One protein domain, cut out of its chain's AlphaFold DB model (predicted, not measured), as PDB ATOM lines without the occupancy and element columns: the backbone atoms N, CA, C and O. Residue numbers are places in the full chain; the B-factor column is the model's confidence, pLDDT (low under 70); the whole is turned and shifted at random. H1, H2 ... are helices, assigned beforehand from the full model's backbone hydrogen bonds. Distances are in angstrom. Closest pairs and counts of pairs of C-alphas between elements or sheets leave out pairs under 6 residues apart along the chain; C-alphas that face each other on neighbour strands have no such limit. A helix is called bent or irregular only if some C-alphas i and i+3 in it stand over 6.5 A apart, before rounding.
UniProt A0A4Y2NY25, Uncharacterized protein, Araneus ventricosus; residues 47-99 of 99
ATOM      1  N   THR A  47      -2.001 -55.215 -24.996       96.88
ATOM      2  CA  THR A  47      -2.681 -55.069 -23.705       96.88
ATOM      3  C   THR A  47      -3.549 -53.815 -23.731       96.88
ATOM      4  O   THR A  47      -3.370 -52.958 -24.590       96.88
ATOM      5  N   ALA A  48      -4.472 -53.667 -22.779       97.62
ATOM      6  CA  ALA A  48      -5.306 -52.466 -22.690       97.62
ATOM      7  C   ALA A  48      -4.471 -51.176 -22.552       97.62
ATOM      8  O   ALA A  48      -4.804 -50.155 -23.142       97.62
ATOM      9  N   VAL A  49      -3.356 -51.242 -21.811       97.81
ATOM     10  CA  VAL A  49      -2.423 -50.116 -21.645       97.81
ATOM     11  C   VAL A  49      -1.761 -49.771 -22.978       97.81
ATOM     12  O   VAL A  49      -1.824 -48.621 -23.396       97.81
ATOM     13  N   ARG A  50      -1.208 -50.770 -23.683       97.00
ATOM     14  CA  ARG A  50      -0.605 -50.556 -25.010       97.00
ATOM     15  C   ARG A  50      -1.627 -50.029 -26.009       97.00
ATOM     16  O   ARG A  50      -1.316 -49.134 -26.774       97.00
ATOM     17  N   TYR A  51      -2.853 -50.539 -25.980       97.25
ATOM     18  CA  TYR A  51      -3.907 -50.055 -26.863       97.25
ATOM     19  C   TYR A  51      -4.229 -48.578 -26.613       97.25
ATOM     20  O   TYR A  51      -4.290 -47.793 -27.553       97.25
ATOM     21  N   ARG A  52      -4.349 -48.156 -25.350       97.69
ATOM     22  CA  ARG A  52      -4.537 -46.738 -25.021       97.69
ATOM     23  C   ARG A  52      -3.355 -45.878 -25.486       97.69
ATOM     24  O   ARG A  52      -3.569 -44.877 -26.165       97.69
ATOM     25  N   ASP A  53      -2.136 -46.270 -25.121       97.19
ATOM     26  CA  ASP A  53      -0.943 -45.422 -25.251       97.19
ATOM     27  C   ASP A  53      -0.348 -45.421 -26.665       97.19
ATOM     28  O   ASP A  53       0.156 -44.397 -27.115       97.19
ATOM     29  N   GLU A  54      -0.419 -46.548 -27.374       96.81
ATOM     30  CA  GLU A  54       0.158 -46.702 -28.715       96.81
ATOM     31  C   GLU A  54      -0.872 -46.490 -29.830       96.81
ATOM     32  O   GLU A  54      -0.478 -46.136 -30.937       96.81
ATOM     33  N   ILE A  55      -2.174 -46.678 -29.565       97.00
ATOM     34  CA  ILE A  55      -3.227 -46.578 -30.592       97.00
ATOM     35  C   ILE A  55      -4.204 -45.440 -30.312       97.00
ATOM     36  O   ILE A  55      -4.317 -44.511 -31.114       97.00
ATOM     37  N   LEU A  56      -4.926 -45.482 -29.189       97.12
ATOM     38  CA  LEU A  56      -6.039 -44.552 -28.983       97.12
ATOM     39  C   LEU A  56      -5.572 -43.104 -28.853       97.12
ATOM     40  O   LEU A  56      -6.142 -42.204 -29.468       97.12
ATOM     41  N   HIS A  57      -4.528 -42.876 -28.062       97.38
ATOM     42  CA  HIS A  57      -4.017 -41.540 -27.795       97.38
ATOM     43  C   HIS A  57      -3.306 -40.889 -28.990       97.38
ATOM     44  O   HIS A  57      -3.650 -39.748 -29.318       97.38
ATOM     45  N   PRO A  58      -2.351 -41.562 -29.660       96.50
ATOM     46  CA  PRO A  58      -1.614 -40.950 -30.759       96.50
ATOM     47  C   PRO A  58      -2.319 -41.037 -32.118       96.50
ATOM     48  O   PRO A  58      -2.040 -40.192 -32.962       96.50
ATOM     49  N   LEU A  59      -3.203 -42.018 -32.354       96.00
ATOM     50  CA  LEU A  59      -3.806 -42.237 -33.680       96.00
ATOM     51  C   LEU A  59      -5.306 -41.942 -33.694       96.00
ATOM     52  O   LEU A  59      -5.753 -41.113 -34.481       96.00
ATOM     53  N   VAL A  60      -6.092 -42.581 -32.821       96.06
ATOM     54  CA  VAL A  60      -7.565 -42.476 -32.884       96.06
ATOM     55  C   VAL A  60      -8.053 -41.092 -32.486       96.06
ATOM     56  O   VAL A  60      -8.822 -40.485 -33.224       96.06
ATOM     57  N   ARG A  61      -7.602 -40.564 -31.345       96.06
ATOM     58  CA  ARG A  61      -8.052 -39.258 -30.853       96.06
ATOM     59  C   ARG A  61      -7.848 -38.125 -31.869       96.06
ATOM     60  O   ARG A  61      -8.828 -37.439 -32.154       96.06
ATOM     61  N   PRO A  62      -6.639 -37.890 -32.423       95.25
ATOM     62  CA  PRO A  62      -6.471 -36.824 -33.408       95.25
ATOM     63  C   PRO A  62      -7.259 -37.096 -34.691       95.25
ATOM     64  O   PRO A  62      -7.807 -36.158 -35.260       95.25
ATOM     65  N   PHE A  63      -7.377 -38.356 -35.119       94.56
ATOM     66  CA  PHE A  63      -8.153 -38.703 -36.308       94.56
ATOM     67  C   PHE A  63      -9.641 -38.367 -36.135       94.56
ATOM     68  O   PHE A  63     -10.223 -37.695 -36.980       94.56
ATOM     69  N   ILE A  64     -10.243 -38.738 -35.002       94.56
ATOM     70  CA  ILE A  64     -11.630 -38.378 -34.670       94.56
ATOM     71  C   ILE A  64     -11.801 -36.857 -34.570       94.56
ATOM     72  O   ILE A  64     -12.769 -36.318 -35.101       94.56
ATOM     73  N   ALA A  65     -10.838 -36.146 -33.974       93.38
ATOM     74  CA  ALA A  65     -10.877 -34.684 -33.897       93.38
ATOM     75  C   ALA A  65     -10.865 -34.010 -35.284       93.38
ATOM     76  O   ALA A  65     -11.517 -32.981 -35.459       93.38
ATOM     77  N   ILE A  66     -10.162 -34.588 -36.265       93.62
ATOM     78  CA  ILE A  66     -10.156 -34.117 -37.660       93.62
ATOM     79  C   ILE A  66     -11.480 -34.446 -38.362       93.62
ATOM     80  O   ILE A  66     -12.015 -33.606 -39.082       93.62
ATOM     81  N   MET A  67     -12.018 -35.649 -38.142       91.88
ATOM     82  CA  MET A  67     -13.276 -36.096 -38.752       91.88
ATOM     83  C   MET A  67     -14.493 -35.290 -38.269       91.88
ATOM     84  O   MET A  67     -15.451 -35.116 -39.022       91.88
ATOM     85  N   GLY A  68     -14.445 -34.769 -37.040       90.12
ATOM     86  CA  GLY A  68     -15.467 -33.892 -36.471       90.12
ATOM     87  C   GLY A  68     -16.455 -34.605 -35.544       90.12
ATOM     88  O   GLY A  68     -16.341 -35.794 -35.262       90.12
ATOM     89  N   ALA A  69     -17.433 -33.846 -35.041       85.69
ATOM     90  CA  ALA A  69     -18.310 -34.262 -33.940       85.69
ATOM     91  C   ALA A  69     -19.229 -35.458 -34.256       85.69
ATOM     92  O   ALA A  69     -19.661 -36.145 -33.335       85.69
ATOM     93  N   ASP A  70     -19.503 -35.725 -35.536       90.06
ATOM     94  CA  ASP A  70     -20.351 -36.842 -35.971       90.06
ATOM     95  C   ASP A  70     -19.565 -38.155 -36.154       90.06
ATOM     96  O   ASP A  70     -20.131 -39.184 -36.532       90.06
ATOM     97  N   ALA A  71     -18.248 -38.139 -35.920       92.38
ATOM     98  CA  ALA A  71     -17.410 -39.318 -36.063       92.38
ATOM     99  C   ALA A  71     -17.632 -40.307 -34.909       92.38
ATOM    100  O   ALA A  71     -17.560 -39.954 -33.732       92.38
ATOM    101  N   ILE A  72     -17.839 -41.576 -35.263       94.81
ATOM    102  CA  ILE A  72     -17.992 -42.678 -34.311       94.81
ATOM    103  C   ILE A  72     -16.827 -43.644 -34.501       94.81
ATOM    104  O   ILE A  72     -16.605 -44.169 -35.595       94.81
ATOM    105  N   PHE A  73     -16.082 -43.886 -33.426       95.31
ATOM    106  CA  PHE A  73     -15.017 -44.873 -33.395       95.31
ATOM    107  C   PHE A  73     -15.596 -46.290 -33.319       95.31
ATOM    108  O   PHE A  73     -16.488 -46.576 -32.520       95.31
ATOM    109  N   MET A  74     -15.074 -47.190 -34.151       95.50
ATOM    110  CA  MET A  74     -15.516 -48.581 -34.228       95.50
ATOM    111  C   MET A  74     -14.311 -49.514 -34.126       95.50
ATOM    112  O   MET A  74     -13.341 -49.372 -34.871       95.50
ATOM    113  N   ASP A  75     -14.398 -50.490 -33.230       93.38
ATOM    114  CA  ASP A  75     -13.433 -51.573 -33.058       93.38
ATOM    115  C   ASP A  75     -14.157 -52.887 -32.722       93.38
ATOM    116  O   ASP A  75     -15.380 -52.939 -32.583       93.38
ATOM    117  N   ASP A  76     -13.404 -53.982 -32.640       93.75
ATOM    118  CA  ASP A  76     -13.953 -55.277 -32.252       93.75
ATOM    119  C   ASP A  76     -14.117 -55.414 -30.720       93.75
ATOM    120  O   ASP A  76     -13.756 -54.550 -29.915       93.75
ATOM    121  N   ASN A  77     -14.650 -56.559 -30.296       94.81
ATOM    122  CA  ASN A  77     -14.861 -56.886 -28.888       94.81
ATOM    123  C   ASN A  77     -13.654 -57.575 -28.221       94.81
ATOM    124  O   ASN A  77     -13.823 -58.299 -27.231       94.81
ATOM    125  N   ALA A  78     -12.429 -57.398 -28.733       95.31
ATOM    126  CA  ALA A  78     -11.245 -57.967 -28.098       95.31
ATOM    127  C   ALA A  78     -11.076 -57.449 -26.658       95.31
ATOM    128  O   ALA A  78     -11.356 -56.295 -26.330       95.31
ATOM    129  N   ARG A  79     -10.571 -58.314 -25.768       96.75
ATOM    130  CA  ARG A  79     -10.449 -58.006 -24.330       96.75
ATOM    131  C   ARG A  79      -9.700 -56.697 -24.030       96.75
ATOM    132  O   ARG A  79     -10.153 -55.986 -23.137       96.75
ATOM    133  N   PRO A  80      -8.588 -56.354 -24.714       96.25
ATOM    134  CA  PRO A  80      -7.920 -55.071 -24.512       96.25
ATOM    135  C   PRO A  80      -8.812 -53.871 -24.837       96.25
ATOM    136  O   PRO A  80      -8.817 -52.923 -24.061       96.25
ATOM    137  N   HIS A  81      -9.587 -53.937 -25.923       96.19
ATOM    138  CA  HIS A  81     -10.460 -52.857 -26.399       96.19
ATOM    139  C   HIS A  81     -11.638 -52.617 -25.455       96.19
ATOM    140  O   HIS A  81     -12.052 -51.490 -25.216       96.19
ATOM    141  N   ARG A  82     -12.145 -53.693 -24.848       96.25
ATOM    142  CA  ARG A  82     -13.284 -53.634 -23.925       96.25
ATOM    143  C   ARG A  82     -12.875 -53.566 -22.454       96.25
ATOM    144  O   ARG A  82     -13.731 -53.642 -21.577       96.25
ATOM    145  N   ALA A  83     -11.590 -53.393 -22.153       97.56
ATOM    146  CA  ALA A  83     -11.115 -53.234 -20.784       97.56
ATOM    147  C   ALA A  83     -11.597 -51.909 -20.170       97.56
ATOM    148  O   ALA A  83     -11.646 -50.886 -20.847       97.56
ATOM    149  N   ARG A  84     -11.844 -51.890 -18.850       97.94
ATOM    150  CA  ARG A  84     -12.289 -50.679 -18.129       97.94
ATOM    151  C   ARG A  84     -11.380 -49.471 -18.372       97.94
ATOM    152  O   ARG A  84     -11.865 -48.363 -18.515       97.94
ATOM    153  N   LEU A  85     -10.065 -49.695 -18.439       98.19
ATOM    154  CA  LEU A  85      -9.081 -48.643 -18.712       98.19
ATOM    155  C   LEU A  85      -9.306 -47.969 -20.072       98.19
ATOM    156  O   LEU A  85      -9.129 -46.761 -20.177       98.19
ATOM    157  N   VAL A  86      -9.687 -48.739 -21.092       98.06
ATOM    158  CA  VAL A  86      -9.961 -48.213 -22.432       98.06
ATOM    159  C   VAL A  86     -11.300 -47.488 -22.458       98.06
ATOM    160  O   VAL A  86     -11.353 -46.363 -22.939       98.06
ATOM    161  N   GLN A  87     -12.342 -48.071 -21.857       97.06
ATOM    162  CA  GLN A  87     -13.661 -47.431 -21.772       97.06
ATOM    163  C   GLN A  87     -13.577 -46.068 -21.071       97.06
ATOM    164  O   GLN A  87     -13.978 -45.060 -21.640       97.06
ATOM    165  N   SER A  88     -12.949 -46.010 -19.891       98.00
ATOM    166  CA  SER A  88     -12.778 -44.748 -19.159       98.00
ATOM    167  C   SER A  88     -11.950 -43.718 -19.931       98.00
ATOM    168  O   SER A  88     -12.193 -42.524 -19.801       98.00
ATOM    169  N   TYR A  89     -10.975 -44.162 -20.732       98.00
ATOM    170  CA  TYR A  89     -10.194 -43.262 -21.578       98.00
ATOM    171  C   TYR A  89     -11.052 -42.657 -22.696       98.00
ATOM    172  O   TYR A  89     -11.060 -41.439 -22.863       98.00
ATOM    173  N   LEU A  90     -11.803 -43.491 -23.423       96.44
ATOM    174  CA  LEU A  90     -12.690 -43.044 -24.501       96.44
ATOM    175  C   LEU A  90     -13.756 -42.072 -23.980       96.44
ATOM    176  O   LEU A  90     -13.974 -41.028 -24.590       96.44
ATOM    177  N   GLU A  91     -14.338 -42.357 -22.812       96.44
ATOM    178  CA  GLU A  91     -15.255 -41.444 -22.121       96.44
ATOM    179  C   GLU A  91     -14.578 -40.110 -21.777       96.44
ATOM    180  O   GLU A  91     -15.122 -39.049 -22.083       96.44
ATOM    181  N   SER A  92     -13.378 -40.138 -21.182       96.88
ATOM    182  CA  SER A  92     -12.675 -38.913 -20.767       96.88
ATOM    183  C   SER A  92     -12.246 -38.023 -21.933       96.88
ATOM    184  O   SER A  92     -12.279 -36.801 -21.821       96.88
ATOM    185  N   GLU A  93     -11.885 -38.625 -23.066       95.50
ATOM    186  CA  GLU A  93     -11.505 -37.897 -24.280       95.50
ATOM    187  C   GLU A  93     -12.724 -37.576 -25.159       95.50
ATOM    188  O   GLU A  93     -12.564 -37.027 -26.246       95.50
ATOM    189  N   THR A  94     -13.943 -37.896 -24.696       94.12
ATOM    190  CA  THR A  94     -15.207 -37.684 -25.424       94.12
ATOM    191  C   THR A  94     -15.172 -38.300 -26.828       94.12
ATOM    192  O   THR A  94     -15.640 -37.703 -27.794       94.12
ATOM    193  N   ILE A  95     -14.588 -39.495 -26.956       94.62
ATOM    194  CA  ILE A  95     -14.536 -40.248 -28.212       94.62
ATOM    195  C   ILE A  95     -15.771 -41.158 -28.262       94.62
ATOM    196  O   ILE A  95     -15.830 -42.126 -27.497       94.62
ATOM    197  N   PRO A  96     -16.757 -40.896 -29.140       94.00
ATOM    198  CA  PRO A  96     -17.924 -41.759 -29.263       94.00
ATOM    199  C   PRO A  96     -17.490 -43.132 -29.780       94.00
ATOM    200  O   PRO A  96     -16.861 -43.218 -30.832       94.00
ATOM    201  N   GLN A  97     -17.821 -44.203 -29.058       93.50
ATOM    202  CA  GLN A  97     -17.534 -45.578 -29.473       93.50
ATOM    203  C   GLN A  97     -18.831 -46.308 -29.818       93.50
ATOM    204  O   GLN A  97     -19.829 -46.197 -29.102       93.50
ATOM    205  N   MET A  98     -18.803 -47.094 -30.892       90.94
ATOM    206  CA  MET A  98     -19.872 -48.040 -31.191       90.94
ATOM    207  C   MET A  98     -19.784 -49.239 -30.234       90.94
ATOM    208  O   MET A  98     -18.792 -49.978 -30.219       90.94
ATOM    209  N   ALA A  99     -20.813 -49.376 -29.396       72.69
ATOM    210  CA  ALA A  99     -20.945 -50.448 -28.413       72.69
ATOM    211  C   ALA A  99     -21.162 -51.816 -29.069       72.69
ATOM    212  O   ALA A  99     -21.945 -51.895 -30.043       72.69
TER     213      ALA A  99
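This is residues 47 to 99 of the 99 residues of an uncharacterized protein of Araneus ventricosus (UniProt A0A4Y2NY25). One long, kinked helix, H1, runs along the longest axis, and a shorter helix, H2, lies side by side with its first part, pointing the same way. Between the two in the chain, residues 68 to 83 fold back from the end of H1 toward its beginning, and residues 93 to 99 form a tail after H2. The printed part has 53 residues with two named helices, H1 then H2, and no named strand; the class is all helix. The whole is compact, with a radius of gyration of the C-alphas of 10.2 A, and rounded, spanning 27 by 21 by 18 A.

Begin with H1, residues 48 to 67, which has a kink of 50 degrees near residue 56. It is irregular, but only just: C-alphas 54 and 57 are 6.7 A apart. H2, residues 84 to 92, touches H1, which meets it with residues 48 to 52 alone. Look there for the closest C-alphas of the two helices, those of Arg 52 and Val 86, 6.2 A apart. Their lines stand at a shallow tilt of 25 degrees, and they run the same way. In H2 every O i to N i+4 pair is within hydrogen-bond range; in H1, 12 of 16 are.

Find C-alpha 48 at (-5.306, -52.466, -22.690); from there H1 runs 24.3 A to C-alpha 67 at (-13.276, -36.096, -38.752). H2 runs 12.1 A from C-alpha 84 to C-alpha 92, which you will find at (-12.675, -38.913, -20.767).

The two C-alphas farthest apart are those of Thr 47 and Asp 70, at 28.2 A. The printed part has no cut and ends at Ala 99, the chain's last residue. The link from H1 to H2, 16 residues, is long. Mean pLDDT of the printed part is 95.0, and no printed residue is under 70.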